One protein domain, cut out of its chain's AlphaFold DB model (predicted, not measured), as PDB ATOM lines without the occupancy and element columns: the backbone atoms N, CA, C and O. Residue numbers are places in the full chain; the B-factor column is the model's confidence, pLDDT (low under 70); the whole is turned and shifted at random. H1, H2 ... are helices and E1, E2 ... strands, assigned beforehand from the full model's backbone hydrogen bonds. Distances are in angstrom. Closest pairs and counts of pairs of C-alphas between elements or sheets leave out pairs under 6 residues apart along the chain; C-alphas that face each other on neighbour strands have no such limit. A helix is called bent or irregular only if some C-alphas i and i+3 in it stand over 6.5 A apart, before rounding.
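What this domain is: This is residues 558 to 658 of the 659 residues of an uncharacterized protein of Arthroderma otae (strain ATCC MYA-4605 / CBS 113480) (UniProt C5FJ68). What does the model look like? A strongly twisted, four-stranded wall has H1 across one end, by the last residue of E3 and the first of E4, and H2 standing out from one face; beyond H2, reached by a link after E4, residues 647 to 658, of which 647 to 657 belong to H3, stick out as a free arm. What is it made of? The printed part has 101 residues with three named helices and four named strands, in the order H1 E1 E2 H2 E3 E4 H3, a mixed class; the antiparallel sheet runs E2 E1 E3 E4. How tightly is it built? It is loose, with a radius of gyration of the C-alphas of 16.3 A and spans of 44 by 34 by 22 A.

Where its parts are: Where does the first half lie? H1 is residues 558 to 570, 18.4 A long, from C-alpha 558 at (31.726, -44.641, -8.460). E1, residues 573 to 578, measures 16.4 A, and E2, residues 583 to 588, 16.2 A; H2, residues 589 to 601, measures 18.4 A. What follows? E3, residues 617 to 622, measures 16.8 A, and E4, residues 631 to 636, 16.4 A. H3, residues 643 to 657, measures 22.4 A and ends with C-alpha 657 at (13.345, -16.489, -18.213); it is neither bent nor irregular, but only just: C-alphas 643 and 646 are 6.4 A apart.

How they stand to each other: How is the sheet joined? E1 and E2 form a hairpin, with N 576 and O 585 at 3.0 A; E1 and E3 are antiparallel, with N 577 and O 619 at 2.8 A; E3 and E4 form a hairpin, with N 620 and O 633 at 2.8 A. E2, H2 and E3 make a split strand-helix-strand unit, two strands running the same way with E1 between them, its crossover right-handed. Where are the helices? H1 and H2 are on one face of the sheet, two layers. H2 lies over E2 and stands up from the sheet, its local plane fitted to just 6 C-alphas; H1 and H2 are close but not clearly touching, closest at the C-alphas of Arg 569 and Phe 589, 7.4 A. Are the helix backbones complete? Every O i to N i+4 pair is within hydrogen-bond range in H1 and H2, but 7 of 11 in H3, which is not on the sheet and is apart from H1 and H2.

The domain as a whole: How far does it reach? The C-alphas farthest apart, of Ala 582 and His 658, are 48.2 A apart. Are there cuts or long links? The printed part has no cut; H2 to E3 is a long link of 15 residues. Where is confidence low? The mean pLDDT of the printed part is 72.8, and residues 597 to 614, 625 to 627, 638 to 653 and 655 to 658 are under 70.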
ATOM      1  N   GLU A 558      32.568 -45.825  -8.283       91.56
ATOM      2  CA  GLU A 558      31.726 -44.641  -8.460       91.56
ATOM      3  C   GLU A 558      32.367 -43.368  -7.875       91.56
ATOM      4  O   GLU A 558      32.336 -42.318  -8.515       91.56
ATOM      5  N   GLU A 559      32.996 -43.457  -6.702       89.81
ATOM      6  CA  GLU A 559      33.646 -42.320  -6.041       89.81
ATOM      7  C   GLU A 559      34.942 -41.931  -6.759       89.81
ATOM      8  O   GLU A 559      35.173 -40.753  -7.030       89.81
ATOM      9  N   GLN A 560      35.713 -42.925  -7.215       88.69
ATOM     10  CA  GLN A 560      36.859 -42.694  -8.097       88.69
ATOM     11  C   GLN A 560      36.440 -41.978  -9.397       88.69
ATOM     12  O   GLN A 560      37.128 -41.064  -9.852       88.69
ATOM     13  N   ASN A 561      35.289 -42.336  -9.980       91.19
ATOM     14  CA  ASN A 561      34.752 -41.650 -11.159       91.19
ATOM     15  C   ASN A 561      34.295 -40.211 -10.852       91.19
ATOM     16  O   ASN A 561      34.561 -39.314 -11.658       91.19
ATOM     17  N   LYS A 562      33.658 -39.953  -9.700       89.88
ATOM     18  CA  LYS A 562      33.312 -38.584  -9.262       89.88
ATOM     19  C   LYS A 562      34.562 -37.722  -9.099       89.88
ATOM     20  O   LYS A 562      34.585 -36.597  -9.596       89.88
ATOM     21  N   GLU A 563      35.607 -38.259  -8.475       91.81
ATOM     22  CA  GLU A 563      36.876 -37.556  -8.268       91.81
ATOM     23  C   GLU A 563      37.608 -37.282  -9.592       91.81
ATOM     24  O   GLU A 563      38.105 -36.175  -9.804       91.81
ATOM     25  N   VAL A 564      37.587 -38.224 -10.545       90.69
ATOM     26  CA  VAL A 564      38.095 -37.989 -11.909       90.69
ATOM     27  C   VAL A 564      37.314 -36.871 -12.611       90.69
ATOM     28  O   VAL A 564      37.923 -35.965 -13.180       90.69
ATOM     29  N   ILE A 565      35.979 -36.875 -12.541       89.62
ATOM     30  CA  ILE A 565      35.134 -35.816 -13.126       89.62
ATOM     31  C   ILE A 565      35.403 -34.458 -12.455       89.62
ATOM     32  O   ILE A 565      35.448 -33.431 -13.140       89.62
ATOM     33  N   ARG A 566      35.626 -34.439 -11.136       89.06
ATOM     34  CA  ARG A 566      35.961 -33.233 -10.369       89.06
ATOM     35  C   ARG A 566      37.330 -32.674 -10.764       89.06
ATOM     36  O   ARG A 566      37.411 -31.510 -11.153       89.06
ATOM     37  N   GLY A 567      38.371 -33.507 -10.779       90.50
ATOM     38  CA  GLY A 567      39.717 -33.108 -11.204       90.50
ATOM     39  C   GLY A 567      39.792 -32.675 -12.674       90.50
ATOM     40  O   GLY A 567      40.543 -31.759 -13.000       90.50
ATOM     41  N   ILE A 568      38.960 -33.250 -13.552       89.62
ATOM     42  CA  ILE A 568      38.746 -32.754 -14.923       89.62
ATOM     43  C   ILE A 568      38.118 -31.351 -14.894       89.62
ATOM     44  O   ILE A 568      38.625 -30.437 -15.541       89.62
ATOM     45  N   ARG A 569      37.048 -31.128 -14.124       86.56
ATOM     46  CA  ARG A 569      36.388 -29.809 -14.041       86.56
ATOM     47  C   ARG A 569      37.299 -28.708 -13.478       86.56
ATOM     48  O   ARG A 569      37.129 -27.545 -13.836       86.56
ATOM     49  N   GLU A 570      38.247 -29.072 -12.619       90.00
ATOM     50  CA  GLU A 570      39.241 -28.174 -12.013       90.00
ATOM     51  C   GLU A 570      40.503 -27.969 -12.883       90.00
ATOM     52  O   GLU A 570      41.282 -27.047 -12.631       90.00
ATOM     53  N   ALA A 571      40.725 -28.779 -13.927       90.44
ATOM     54  CA  ALA A 571      41.924 -28.692 -14.762       90.44
ATOM     55  C   ALA A 571      41.882 -27.481 -15.729       90.44
ATOM     56  O   ALA A 571      40.997 -27.395 -16.587       90.44
ATOM     57  N   PRO A 572      42.866 -26.557 -15.684       88.38
ATOM     58  CA  PRO A 572      42.854 -25.358 -16.528       88.38
ATOM     59  C   PRO A 572      43.138 -25.655 -18.011       88.38
ATOM     60  O   PRO A 572      42.678 -24.918 -18.889       88.38
ATOM     61  N   PHE A 573      43.876 -26.734 -18.297       92.75
ATOM     62  CA  PHE A 573      44.327 -27.112 -19.636       92.75
ATOM     63  C   PHE A 573      44.221 -28.621 -19.872       92.75
ATOM     64  O   PHE A 573      44.564 -29.431 -19.011       92.75
ATOM     65  N   PHE A 574      43.813 -28.966 -21.090       95.44
ATOM     66  CA  PHE A 574      43.758 -30.314 -21.637       95.44
ATOM     67  C   PHE A 574      44.604 -30.398 -22.896       95.44
ATOM     68  O   PHE A 574      44.707 -29.430 -23.652       95.44
ATOM     69  N   PHE A 575      45.140 -31.583 -23.161       94.50
ATOM     70  CA  PHE A 575      45.784 -31.902 -24.426       94.50
ATOM     71  C   PHE A 575      44.911 -32.907 -25.174       94.50
ATOM     72  O   PHE A 575      44.775 -34.053 -24.745       94.50
ATOM     73  N   ILE A 576      44.294 -32.460 -26.270       95.00
ATOM     74  CA  ILE A 576      43.572 -33.337 -27.198       95.00
ATOM     75  C   ILE A 576      44.578 -33.831 -28.234       95.00
ATOM     76  O   ILE A 576      45.214 -33.028 -28.916       95.00
ATOM     77  N   VAL A 577      44.717 -35.147 -28.348       95.00
ATOM     78  CA  VAL A 577      45.608 -35.820 -29.292       95.00
ATOM     79  C   VAL A 577      44.759 -36.504 -30.355       95.00
ATOM     80  O   VAL A 577      44.012 -37.433 -30.035       95.00
ATOM     81  N   SER A 578      44.883 -36.087 -31.619       93.75
ATOM     82  CA  SER A 578      44.380 -36.906 -32.730       93.75
ATOM     83  C   SER A 578      45.359 -38.052 -32.948       93.75
ATOM     84  O   SER A 578      46.495 -37.846 -33.381       93.75
ATOM     85  N   ILE A 579      44.913 -39.275 -32.654       86.19
ATOM     86  CA  ILE A 579      45.741 -40.483 -32.790       86.19
ATOM     87  C   ILE A 579      46.122 -40.711 -34.263       86.19
ATOM     88  O   ILE A 579      47.200 -41.220 -34.558       86.19
ATOM     89  N   ARG A 580      45.256 -40.288 -35.196       85.88
ATOM     90  CA  ARG A 580      45.452 -40.439 -36.644       85.88
ATOM     91  C   ARG A 580      46.432 -39.420 -37.223       85.88
ATOM     92  O   ARG A 580      47.235 -39.778 -38.079       85.88
ATOM     93  N   ASN A 581      46.357 -38.171 -36.764       86.94
ATOM     94  CA  ASN A 581      47.126 -37.058 -37.326       86.94
ATOM     95  C   ASN A 581      48.404 -36.740 -36.520       86.94
ATOM     96  O   ASN A 581      49.170 -35.867 -36.918       86.94
ATOM     97  N   ALA A 582      48.626 -37.425 -35.388       88.62
ATOM     98  CA  ALA A 582      49.718 -37.199 -34.430       88.62
ATOM     99  C   ALA A 582      49.815 -35.750 -33.893       88.62
ATOM    100  O   ALA A 582      50.845 -35.334 -33.361       88.62
ATOM    101  N   THR A 583      48.734 -34.975 -34.013       90.31
ATOM    102  CA  THR A 583      48.653 -33.586 -33.561       90.31
ATOM    103  C   THR A 583      48.194 -33.511 -32.110       90.31
ATOM    104  O   THR A 583      47.230 -34.166 -31.712       90.31
ATOM    105  N   VAL A 584      48.870 -32.671 -31.322       92.81
ATOM    106  CA  VAL A 584      48.533 -32.382 -29.923       92.81
ATOM    107  C   VAL A 584      48.047 -30.938 -29.827       92.81
ATOM    108  O   VAL A 584      48.808 -30.005 -30.085       92.81
ATOM    109  N   LEU A 585      46.782 -30.745 -29.460       93.62
ATOM    110  CA  LEU A 585      46.145 -29.435 -29.349       93.62
ATOM    111  C   LEU A 585      45.899 -29.074 -27.873       93.62
ATOM    112  O   LEU A 585      45.124 -29.768 -27.207       93.62
ATOM    113  N   PRO A 586      46.513 -27.995 -27.345       91.31
ATOM    114  CA  PRO A 586      46.205 -27.486 -26.013       91.31
ATOM    115  C   PRO A 586      44.869 -26.726 -26.019       91.31
ATOM    116  O   PRO A 586      44.718 -25.690 -26.673       91.31
ATOM    117  N   VAL A 587      43.897 -27.221 -25.255       93.06
ATOM    118  CA  VAL A 587      42.541 -26.667 -25.149       93.06
ATOM    119  C   VAL A 587      42.226 -26.415 -23.674       93.06
ATOM    120  O   VAL A 587      42.347 -27.313 -22.850       93.06
ATOM    121  N   SER A 588      41.824 -25.196 -23.306       91.88
ATOM    122  CA  SER A 588      41.331 -24.923 -21.947       91.88
ATOM    123  C   SER A 588      39.893 -25.414 -21.778       91.88
ATOM    124  O   SER A 588      39.138 -25.446 -22.752       91.88
ATOM    125  N   PHE A 589      39.478 -25.751 -20.553       85.56
ATOM    126  CA  PHE A 589      38.131 -26.283 -20.286       85.56
ATOM    127  C   PHE A 589      37.014 -25.388 -20.857       85.56
ATOM    128  O   PHE A 589      36.115 -25.866 -21.550       85.56
ATOM    129  N   SER A 590      37.132 -24.066 -20.687       82.94
ATOM    130  CA  SER A 590      36.198 -23.082 -21.251       82.94
ATOM    131  C   SER A 590      36.152 -23.116 -22.782       82.94
ATOM    132  O   SER A 590      35.072 -23.014 -23.359       82.94
ATOM    133  N   LYS A 591      37.297 -23.307 -23.460       81.50
ATOM    134  CA  LYS A 591      37.319 -23.509 -24.918       81.50
ATOM    135  C   LYS A 591      36.644 -24.826 -25.290       81.50
ATOM    136  O   LYS A 591      35.860 -24.827 -26.225       81.50
ATOM    137  N   LEU A 592      36.885 -25.914 -24.562       84.62
ATOM    138  CA  LEU A 592      36.285 -27.225 -24.843       84.62
ATOM    139  C   LEU A 592      34.746 -27.175 -24.733       84.62
ATOM    140  O   LEU A 592      34.049 -27.644 -25.634       84.62
ATOM    141  N   LEU A 593      34.213 -26.493 -23.712       83.19
ATOM    142  CA  LEU A 593      32.778 -26.202 -23.586       83.19
ATOM    143  C   LEU A 593      32.245 -25.314 -24.724       83.19
ATOM    144  O   LEU A 593      31.202 -25.627 -25.298       83.19
ATOM    145  N   ILE A 594      32.954 -24.238 -25.084       80.44
ATOM    146  CA  ILE A 594      32.558 -23.346 -26.190       80.44
ATOM    147  C   ILE A 594      32.551 -24.096 -27.528       80.44
ATOM    148  O   ILE A 594      31.603 -23.946 -28.292       80.44
ATOM    149  N   LEU A 595      33.550 -24.938 -27.804       73.25
ATOM    150  CA  LEU A 595      33.607 -25.770 -29.009       73.25
ATOM    151  C   LEU A 595      32.431 -26.762 -29.031       73.25
ATOM    152  O   LEU A 595      31.741 -26.855 -30.041       73.25
ATOM    153  N   SER A 596      32.121 -27.416 -27.903       79.56
ATOM    154  CA  SER A 596      30.942 -28.290 -27.778       79.56
ATOM    155  C   SER A 596      29.620 -27.545 -28.034       79.56
ATOM    156  O   SER A 596      28.731 -28.061 -28.713       79.56
ATOM    157  N   PHE A 597      29.492 -26.305 -27.551       69.88
ATOM    158  CA  PHE A 597      28.310 -25.469 -27.772       69.88
ATOM    159  C   PHE A 597      28.207 -24.951 -29.218       69.88
ATOM    160  O   PHE A 597      27.121 -24.956 -29.796       69.88
ATOM    161  N   LEU A 598      29.323 -24.549 -29.833       69.88
ATOM    162  CA  LEU A 598      29.363 -24.082 -31.222       69.88
ATOM    163  C   LEU A 598      29.062 -25.213 -32.213       69.88
ATOM    164  O   LEU A 598      28.232 -25.013 -33.099       69.88
ATOM    165  N   SER A 599      29.626 -26.408 -32.016       68.81
ATOM    166  CA  SER A 599      29.313 -27.586 -32.842       68.81
ATOM    167  C   SER A 599      27.856 -28.050 -32.709       68.81
ATOM    168  O   SER A 599      27.332 -28.678 -33.621       68.81
ATOM    169  N   ARG A 600      27.167 -27.705 -31.609       60.41
ATOM    170  CA  ARG A 600      25.710 -27.902 -31.456       60.41
ATOM    171  C   ARG A 600      24.870 -26.783 -32.081       60.41
ATOM    172  O   ARG A 600      23.701 -27.006 -32.375       60.41
ATOM    173  N   ARG A 601      25.429 -25.579 -32.256       54.09
ATOM    174  CA  ARG A 601      24.710 -24.393 -32.759       54.09
ATOM    175  C   ARG A 601      24.842 -24.199 -34.272       54.09
ATOM    176  O   ARG A 601      23.922 -23.659 -34.882       54.09
ATOM    177  N   TRP A 602      25.946 -24.629 -34.885       53.22
ATOM    178  CA  TRP A 602      26.179 -24.493 -36.327       53.22
ATOM    179  C   TRP A 602      25.934 -25.805 -37.085       53.22
ATOM    180  O   TRP A 602      26.839 -26.602 -37.305       53.22
ATOM    181  N   ASN A 603      24.708 -25.983 -37.586       45.12
ATOM    182  CA  ASN A 603      24.323 -27.056 -38.521       45.12
ATOM    183  C   ASN A 603      24.894 -26.830 -39.954       45.12
ATOM    184  O   ASN A 603      24.211 -27.063 -40.949       45.12
ATOM    185  N   ASN A 604      26.122 -26.310 -40.087       39.22
ATOM    186  CA  ASN A 604      26.732 -25.955 -41.375       39.22
ATOM    187  C   ASN A 604      28.211 -26.403 -41.434       39.22
ATOM    188  O   ASN A 604      29.057 -25.780 -40.791       39.22
ATOM    189  N   PRO A 605      28.554 -27.462 -42.193       43.22
ATOM    190  CA  PRO A 605      29.831 -28.174 -42.062       43.22
ATOM    191  C   PRO A 605      31.034 -27.512 -42.762       43.22
ATOM    192  O   PRO A 605      32.073 -28.150 -42.915       43.22
ATOM    193  N   LYS A 606      30.917 -26.267 -43.251       37.91
ATOM    194  CA  LYS A 606      31.919 -25.659 -44.155       37.91
ATOM    195  C   LYS A 606      32.890 -24.654 -43.524       37.91
ATOM    196  O   LYS A 606      33.795 -24.203 -44.219       37.91
ATOM    197  N   THR A 607      32.761 -24.318 -42.240       38.59
ATOM    198  CA  THR A 607      33.675 -23.381 -41.559       38.59
ATOM    199  C   THR A 607      34.095 -23.864 -40.165       38.59
ATOM    200  O   THR A 607      33.319 -24.459 -39.426       38.59
ATOM    201  N   THR A 608      35.352 -23.575 -39.804       38.41
ATOM    202  CA  THR A 608      35.987 -23.757 -38.474       38.41
ATOM    203  C   THR A 608      36.553 -25.146 -38.110       38.41
ATOM    204  O   THR A 608      37.541 -25.178 -37.380       38.41
ATOM    205  N   PHE A 609      36.052 -26.279 -38.625       44.53
ATOM    206  CA  PHE A 609      36.501 -27.625 -38.182       44.53
ATOM    207  C   PHE A 609      36.981 -28.578 -39.300       44.53
ATOM    208  O   PHE A 609      36.476 -29.683 -39.453       44.53
ATOM    209  N   SER A 610      38.017 -28.203 -40.056       46.78
ATOM    210  CA  SER A 610      38.657 -29.098 -41.046       46.78
ATOM    211  C   SER A 610      39.625 -30.145 -40.454       46.78
ATOM    212  O   SER A 610      40.132 -30.989 -41.190       46.78
ATOM    213  N   PHE A 611      39.904 -30.087 -39.144       51.66
ATOM    214  CA  PHE A 611      40.961 -30.860 -38.467       51.66
ATOM    215  C   PHE A 611      40.494 -32.111 -37.707       51.66
ATOM    216  O   PHE A 611      41.336 -32.835 -37.186       51.66
ATOM    217  N   ILE A 612      39.184 -32.349 -37.612       55.50
ATOM    218  CA  ILE A 612      38.609 -33.546 -36.988       55.50
ATOM    219  C   ILE A 612      37.599 -34.099 -37.985       55.50
ATOM    220  O   ILE A 612      36.579 -33.458 -38.246       55.50
ATOM    221  N   ARG A 613      37.901 -35.250 -38.585       67.00
ATOM    222  CA  ARG A 613      36.949 -35.947 -39.459       67.00
ATOM    223  C   ARG A 613      35.953 -36.760 -38.630       67.00
ATOM    224  O   ARG A 613      36.235 -37.125 -37.490       67.00
ATOM    225  N   GLU A 614      34.813 -37.082 -39.241       67.44
ATOM    226  CA  GLU A 614      34.003 -38.225 -38.804       67.44
ATOM    227  C   GLU A 614      34.935 -39.472 -38.732       67.44
ATOM    228  O   GLU A 614      35.882 -39.597 -39.518       67.44
ATOM    229  N   ASP A 615      34.732 -40.325 -37.725       71.69
ATOM    230  CA  ASP A 615      35.552 -41.504 -37.372       71.69
ATOM    231  C   ASP A 615      36.990 -41.263 -36.836       71.69
ATOM    232  O   ASP A 615      37.813 -42.186 -36.834       71.69
ATOM    233  N   GLU A 616      37.349 -40.072 -36.336       79.12
ATOM    234  CA  GLU A 616      38.623 -39.909 -35.605       79.12
ATOM    235  C   GLU A 616      38.568 -40.391 -34.140       79.12
ATOM    236  O   GLU A 616      37.681 -40.049 -33.359       79.12
ATOM    237  N   HIS A 617      39.579 -41.165 -33.733       84.25
ATOM    238  CA  HIS A 617      39.834 -41.469 -32.325       84.25
ATOM    239  C   HIS A 617      40.669 -40.352 -31.693       84.25
ATOM    240  O   HIS A 617      41.797 -40.084 -32.129       84.25
ATOM    241  N   LEU A 618      40.131 -39.739 -30.636       89.94
ATOM    242  CA  LEU A 618      40.797 -38.684 -29.875       89.94
ATOM    243  C   LEU A 618      41.144 -39.189 -28.473       89.94
ATOM    244  O   LEU A 618      40.279 -39.695 -27.758       89.94
ATOM    245  N   ALA A 619      42.393 -39.000 -28.052       89.94
ATOM    246  CA  ALA A 619      42.785 -39.153 -26.653       89.94
ATOM    247  C   ALA A 619      42.834 -37.774 -25.985       89.94
ATOM    248  O   ALA A 619      43.378 -36.825 -26.550       89.94
ATOM    249  N   CYS A 620      42.266 -37.647 -24.789       91.12
ATOM    250  CA  CYS A 620      42.331 -36.430 -23.992       91.12
ATOM    251  C   CYS A 620      43.140 -36.688 -22.719       91.12
ATOM    252  O   CYS A 620      42.787 -37.561 -21.923       91.12
ATOM    253  N   HIS A 621      44.210 -35.918 -22.524       92.00
ATOM    254  CA  HIS A 621      45.053 -35.997 -21.332       92.00
ATOM    255  C   HIS A 621      44.892 -34.739 -20.477       92.00
ATOM    256  O   HIS A 621      45.065 -33.618 -20.975       92.00
ATOM    257  N   SER A 622      44.610 -34.919 -19.185       91.69
ATOM    258  CA  SER A 622      44.688 -33.847 -18.192       91.69
ATOM    259  C   SER A 622      46.089 -33.810 -17.577       91.69
ATOM    260  O   SER A 622      46.582 -34.810 -17.053       91.69
ATOM    261  N   LEU A 623      46.728 -32.641 -17.613       83.06
ATOM    262  CA  LEU A 623      47.989 -32.376 -16.912       83.06
ATOM    263  C   LEU A 623      47.799 -31.186 -15.957       83.06
ATOM    264  O   LEU A 623      48.282 -30.086 -16.237       83.06
ATOM    265  N   PRO A 624      47.055 -31.367 -14.850       78.31
ATOM    266  CA  PRO A 624      46.955 -30.348 -13.816       78.31
ATOM    267  C   PRO A 624      48.321 -30.112 -13.158       78.31
ATOM    268  O   PRO A 624      49.026 -31.047 -12.792       78.31
ATOM    269  N   CYS A 625      48.688 -28.845 -12.963       59.03
ATOM    270  CA  CYS A 625      49.942 -28.479 -12.293       59.03
ATOM    271  C   CYS A 625      49.853 -28.503 -10.753       59.03
ATOM    272  O   CYS A 625      50.863 -28.270 -10.096       59.03
ATOM    273  N   TYR A 626      48.658 -28.736 -10.189       61.88
ATOM    274  CA  TYR A 626      48.367 -28.557  -8.757       61.88
ATOM    275  C   TYR A 626      47.531 -29.670  -8.104       61.88
ATOM    276  O   TYR A 626      47.499 -29.745  -6.880       61.88
ATOM    277  N   SER A 627      46.886 -30.549  -8.875       61.94
ATOM    278  CA  SER A 627      46.229 -31.757  -8.360       61.94
ATOM    279  C   SER A 627      46.958 -33.000  -8.871       61.94
ATOM    280  O   SER A 627      47.497 -33.008  -9.974       61.94
ATOM    281  N   TYR A 628      47.002 -34.066  -8.070       78.50
ATOM    282  CA  TYR A 628      47.786 -35.274  -8.376       78.50
ATOM    283  C   TYR A 628      47.113 -36.218  -9.399       78.50
ATOM    284  O   TYR A 628      47.549 -37.356  -9.578       78.50
ATOM    285  N   LEU A 629      46.054 -35.762 -10.080       80.94
ATOM    286  CA  LEU A 629      45.233 -36.568 -10.981       80.94
ATOM    287  C   LEU A 629      45.735 -36.507 -12.435       80.94
ATOM    288  O   LEU A 629      45.403 -35.592 -13.193       80.94
ATOM    289  N   TYR A 630      46.473 -37.532 -12.859       89.56
ATOM    290  CA  TYR A 630      46.684 -37.800 -14.283       89.56
ATOM    291  C   TYR A 630      45.550 -38.679 -14.822       89.56
ATOM    292  O   TYR A 630      45.455 -39.852 -14.462       89.56
ATOM    293  N   ALA A 631      44.716 -38.127 -15.706       87.81
ATOM    294  CA  ALA A 631      43.685 -38.868 -16.421       87.81
ATOM    295  C   ALA A 631      43.981 -38.888 -17.929       87.81
ATOM    296  O   ALA A 631      44.405 -37.893 -18.521       87.81
ATOM    297  N   SER A 632      43.733 -40.043 -18.546       91.06
ATOM    298  CA  SER A 632      43.850 -40.283 -19.984       91.06
ATOM    299  C   SER A 632      42.544 -40.905 -20.461       91.06
ATOM    300  O   SER A 632      42.313 -42.089 -20.222       91.06
ATOM    301  N   VAL A 633      41.688 -40.116 -21.107       89.38
ATOM    302  CA  VAL A 633      40.360 -40.563 -21.550       89.38
ATOM    303  C   VAL A 633      40.331 -40.637 -23.073       89.38
ATOM    304  O   VAL A 633      40.505 -39.631 -23.759       89.38
ATOM    305  N   SER A 634      40.122 -41.843 -23.599       87.81
ATOM    306  CA  SER A 634      39.954 -42.088 -25.032       87.81
ATOM    307  C   SER A 634      38.486 -41.948 -25.414       87.81
ATOM    308  O   SER A 634      37.634 -42.641 -24.858       87.81
ATOM    309  N   PHE A 635      38.195 -41.094 -26.391       84.75
ATOM    310  CA  PHE A 635      36.855 -40.890 -26.932       84.75
ATOM    311  C   PHE A 635      36.787 -41.356 -28.389       84.75
ATOM    312  O   PHE A 635      37.704 -41.127 -29.183       84.75
ATOM    313  N   HIS A 636      35.665 -41.971 -28.753       74.31
ATOM    314  CA  HIS A 636      35.256 -42.137 -30.143       74.31
ATOM    315  C   HIS A 636      34.257 -41.017 -30.461       74.31
ATOM    316  O   HIS A 636      33.269 -40.863 -29.742       74.31
ATOM    317  N   THR A 637      34.541 -40.178 -31.461       72.56
ATOM    318  CA  THR A 637      33.701 -39.007 -31.759       72.56
ATOM    319  C   THR A 637      32.652 -39.324 -32.818       72.56
ATOM    320  O   THR A 637      32.899 -39.175 -34.013       72.56
ATOM    321  N   GLU A 638      31.462 -39.712 -32.368       50.75
ATOM    322  CA  GLU A 638      30.278 -39.842 -33.219       50.75
ATOM    323  C   GLU A 638      29.562 -38.483 -33.364       50.75
ATOM    324  O   GLU A 638      29.357 -37.760 -32.380       50.75
ATOM    325  N   LEU A 639      29.167 -38.104 -34.586       60.78
ATOM    326  CA  LEU A 639      28.476 -36.835 -34.846       60.78
ATOM    327  C   LEU A 639      26.973 -36.950 -34.532       60.78
ATOM    328  O   LEU A 639      26.138 -37.121 -35.420       60.78
ATOM    329  N   VAL A 640      26.619 -36.836 -33.252       38.59
ATOM    330  CA  VAL A 640      25.242 -36.997 -32.750       38.59
ATOM    331  C   VAL A 640      24.300 -35.876 -33.247       38.59
ATOM    332  O   VAL A 640      24.175 -34.816 -32.631       38.59
ATOM    333  N   ARG A 641      23.584 -36.117 -34.357       40.12
ATOM    334  CA  ARG A 641      22.624 -35.175 -34.991       40.12
ATOM    335  C   ARG A 641      21.232 -35.154 -34.317       40.12
ATOM    336  O   ARG A 641      20.204 -35.310 -34.976       40.12
ATOM    337  N   THR A 642      21.156 -34.947 -33.000       38.97
ATOM    338  CA  THR A 642      19.884 -34.956 -32.234       38.97
ATOM    339  C   THR A 642      19.091 -33.638 -32.315       38.97
ATOM    340  O   THR A 642      19.045 -32.868 -31.355       38.97
ATOM    341  N   ASN A 643      18.414 -33.389 -33.442       41.12
ATOM    342  CA  ASN A 643      17.602 -32.174 -33.664       41.12
ATOM    343  C   ASN A 643      16.284 -32.094 -32.848       41.12
ATOM    344  O   ASN A 643      15.732 -31.008 -32.677       41.12
ATOM    345  N   THR A 644      15.730 -33.212 -32.365       40.22
ATOM    346  CA  THR A 644      14.351 -33.262 -31.829       40.22
ATOM    347  C   THR A 644      14.209 -32.872 -30.354       40.22
ATOM    348  O   THR A 644      13.252 -32.185 -30.006       40.22
ATOM    349  N   VAL A 645      15.144 -33.259 -29.480       45.59
ATOM    350  CA  VAL A 645      15.008 -33.060 -28.016       45.59
ATOM    351  C   VAL A 645      15.219 -31.594 -27.600       45.59
ATOM    352  O   VAL A 645      14.534 -31.087 -26.708       45.59
ATOM    353  N   VAL A 646      16.123 -30.880 -28.279       42.88
ATOM    354  CA  VAL A 646      16.519 -29.501 -27.929       42.88
ATOM    355  C   VAL A 646      15.340 -28.521 -28.024       42.88
ATOM    356  O   VAL A 646      15.171 -27.676 -27.148       42.88
ATOM    357  N   ASN A 647      14.457 -28.695 -29.015       44.31
ATOM    358  CA  ASN A 647      13.265 -27.861 -29.234       44.31
ATOM    359  C   ASN A 647      12.190 -27.966 -28.130       44.31
ATOM    360  O   ASN A 647      11.208 -27.214 -28.161       44.31
ATOM    361  N   SER A 648      12.345 -28.890 -27.176       42.25
ATOM    362  CA  SER A 648      11.544 -28.957 -25.950       42.25
ATOM    363  C   SER A 648      12.213 -28.157 -24.825       42.25
ATOM    364  O   SER A 648      11.669 -27.154 -24.364       42.25
ATOM    365  N   MET A 649      13.454 -28.517 -24.470       41.34
ATOM    366  CA  MET A 649      14.210 -27.878 -23.380       41.34
ATOM    367  C   MET A 649      14.447 -26.378 -23.610       41.34
ATOM    368  O   MET A 649      14.366 -25.590 -22.672       41.34
ATOM    369  N   GLN A 650      14.690 -25.960 -24.856       52.41
ATOM    370  CA  GLN A 650      14.860 -24.547 -25.204       52.41
ATOM    371  C   GLN A 650      13.569 -23.738 -24.997       52.41
ATOM    372  O   GLN A 650      13.641 -22.573 -24.611       52.41
ATOM    373  N   ARG A 651      12.390 -24.343 -25.207       65.12
ATOM    374  CA  ARG A 651      11.097 -23.686 -24.951       65.12
ATOM    375  C   ARG A 651      10.847 -23.510 -23.460       65.12
ATOM    376  O   ARG A 651      10.478 -22.417 -23.048       65.12
ATOM    377  N   ASP A 652      11.098 -24.547 -22.664       58.91
ATOM    378  CA  ASP A 652      10.932 -24.484 -21.209       58.91
ATOM    379  C   ASP A 652      11.909 -23.481 -20.567       58.91
ATOM    380  O   ASP A 652      11.509 -22.668 -19.737       58.91
ATOM    381  N   LEU A 653      13.168 -23.439 -21.023       47.16
ATOM    382  CA  LEU A 653      14.150 -22.457 -20.548       47.16
ATOM    383  C   LEU A 653      13.751 -21.011 -20.889       47.16
ATOM    384  O   LEU A 653      13.862 -20.137 -20.033       47.16
ATOM    385  N   ILE A 654      13.245 -20.751 -22.101       77.88
ATOM    386  CA  ILE A 654      12.720 -19.422 -22.470       77.88
ATOM    387  C   ILE A 654      11.503 -19.066 -21.601       77.88
ATOM    388  O   ILE A 654      11.421 -17.945 -21.103       77.88
ATOM    389  N   HIS A 655      10.604 -20.019 -21.335       63.19
ATOM    390  CA  HIS A 655       9.445 -19.792 -20.464       63.19
ATOM    391  C   HIS A 655       9.820 -19.479 -19.006       63.19
ATOM    392  O   HIS A 655       9.085 -18.745 -18.345       63.19
ATOM    393  N   ARG A 656      10.952 -20.004 -18.517       59.84
ATOM    394  CA  ARG A 656      11.504 -19.732 -17.176       59.84
ATOM    395  C   ARG A 656      12.314 -18.436 -17.072       59.84
ATOM    396  O   ARG A 656      12.576 -18.014 -15.958       59.84
ATOM    397  N   MET A 657      12.718 -17.825 -18.190       49.72
ATOM    398  CA  MET A 657      13.345 -16.489 -18.213       49.72
ATOM    399  C   MET A 657      12.339 -15.363 -18.505       49.72
ATOM    400  O   MET A 657      12.711 -14.194 -18.516       49.72
ATOM    401  N   HIS A 658      11.078 -15.713 -18.777       60.66
ATOM    402  CA  HIS A 658       9.967 -14.786 -19.016       60.66
ATOM    403  C   HIS A 658       8.933 -14.812 -17.862       60.66
ATOM    404  O   HIS A 658       7.800 -14.347 -18.011       60.66
TER     405      HIS A 658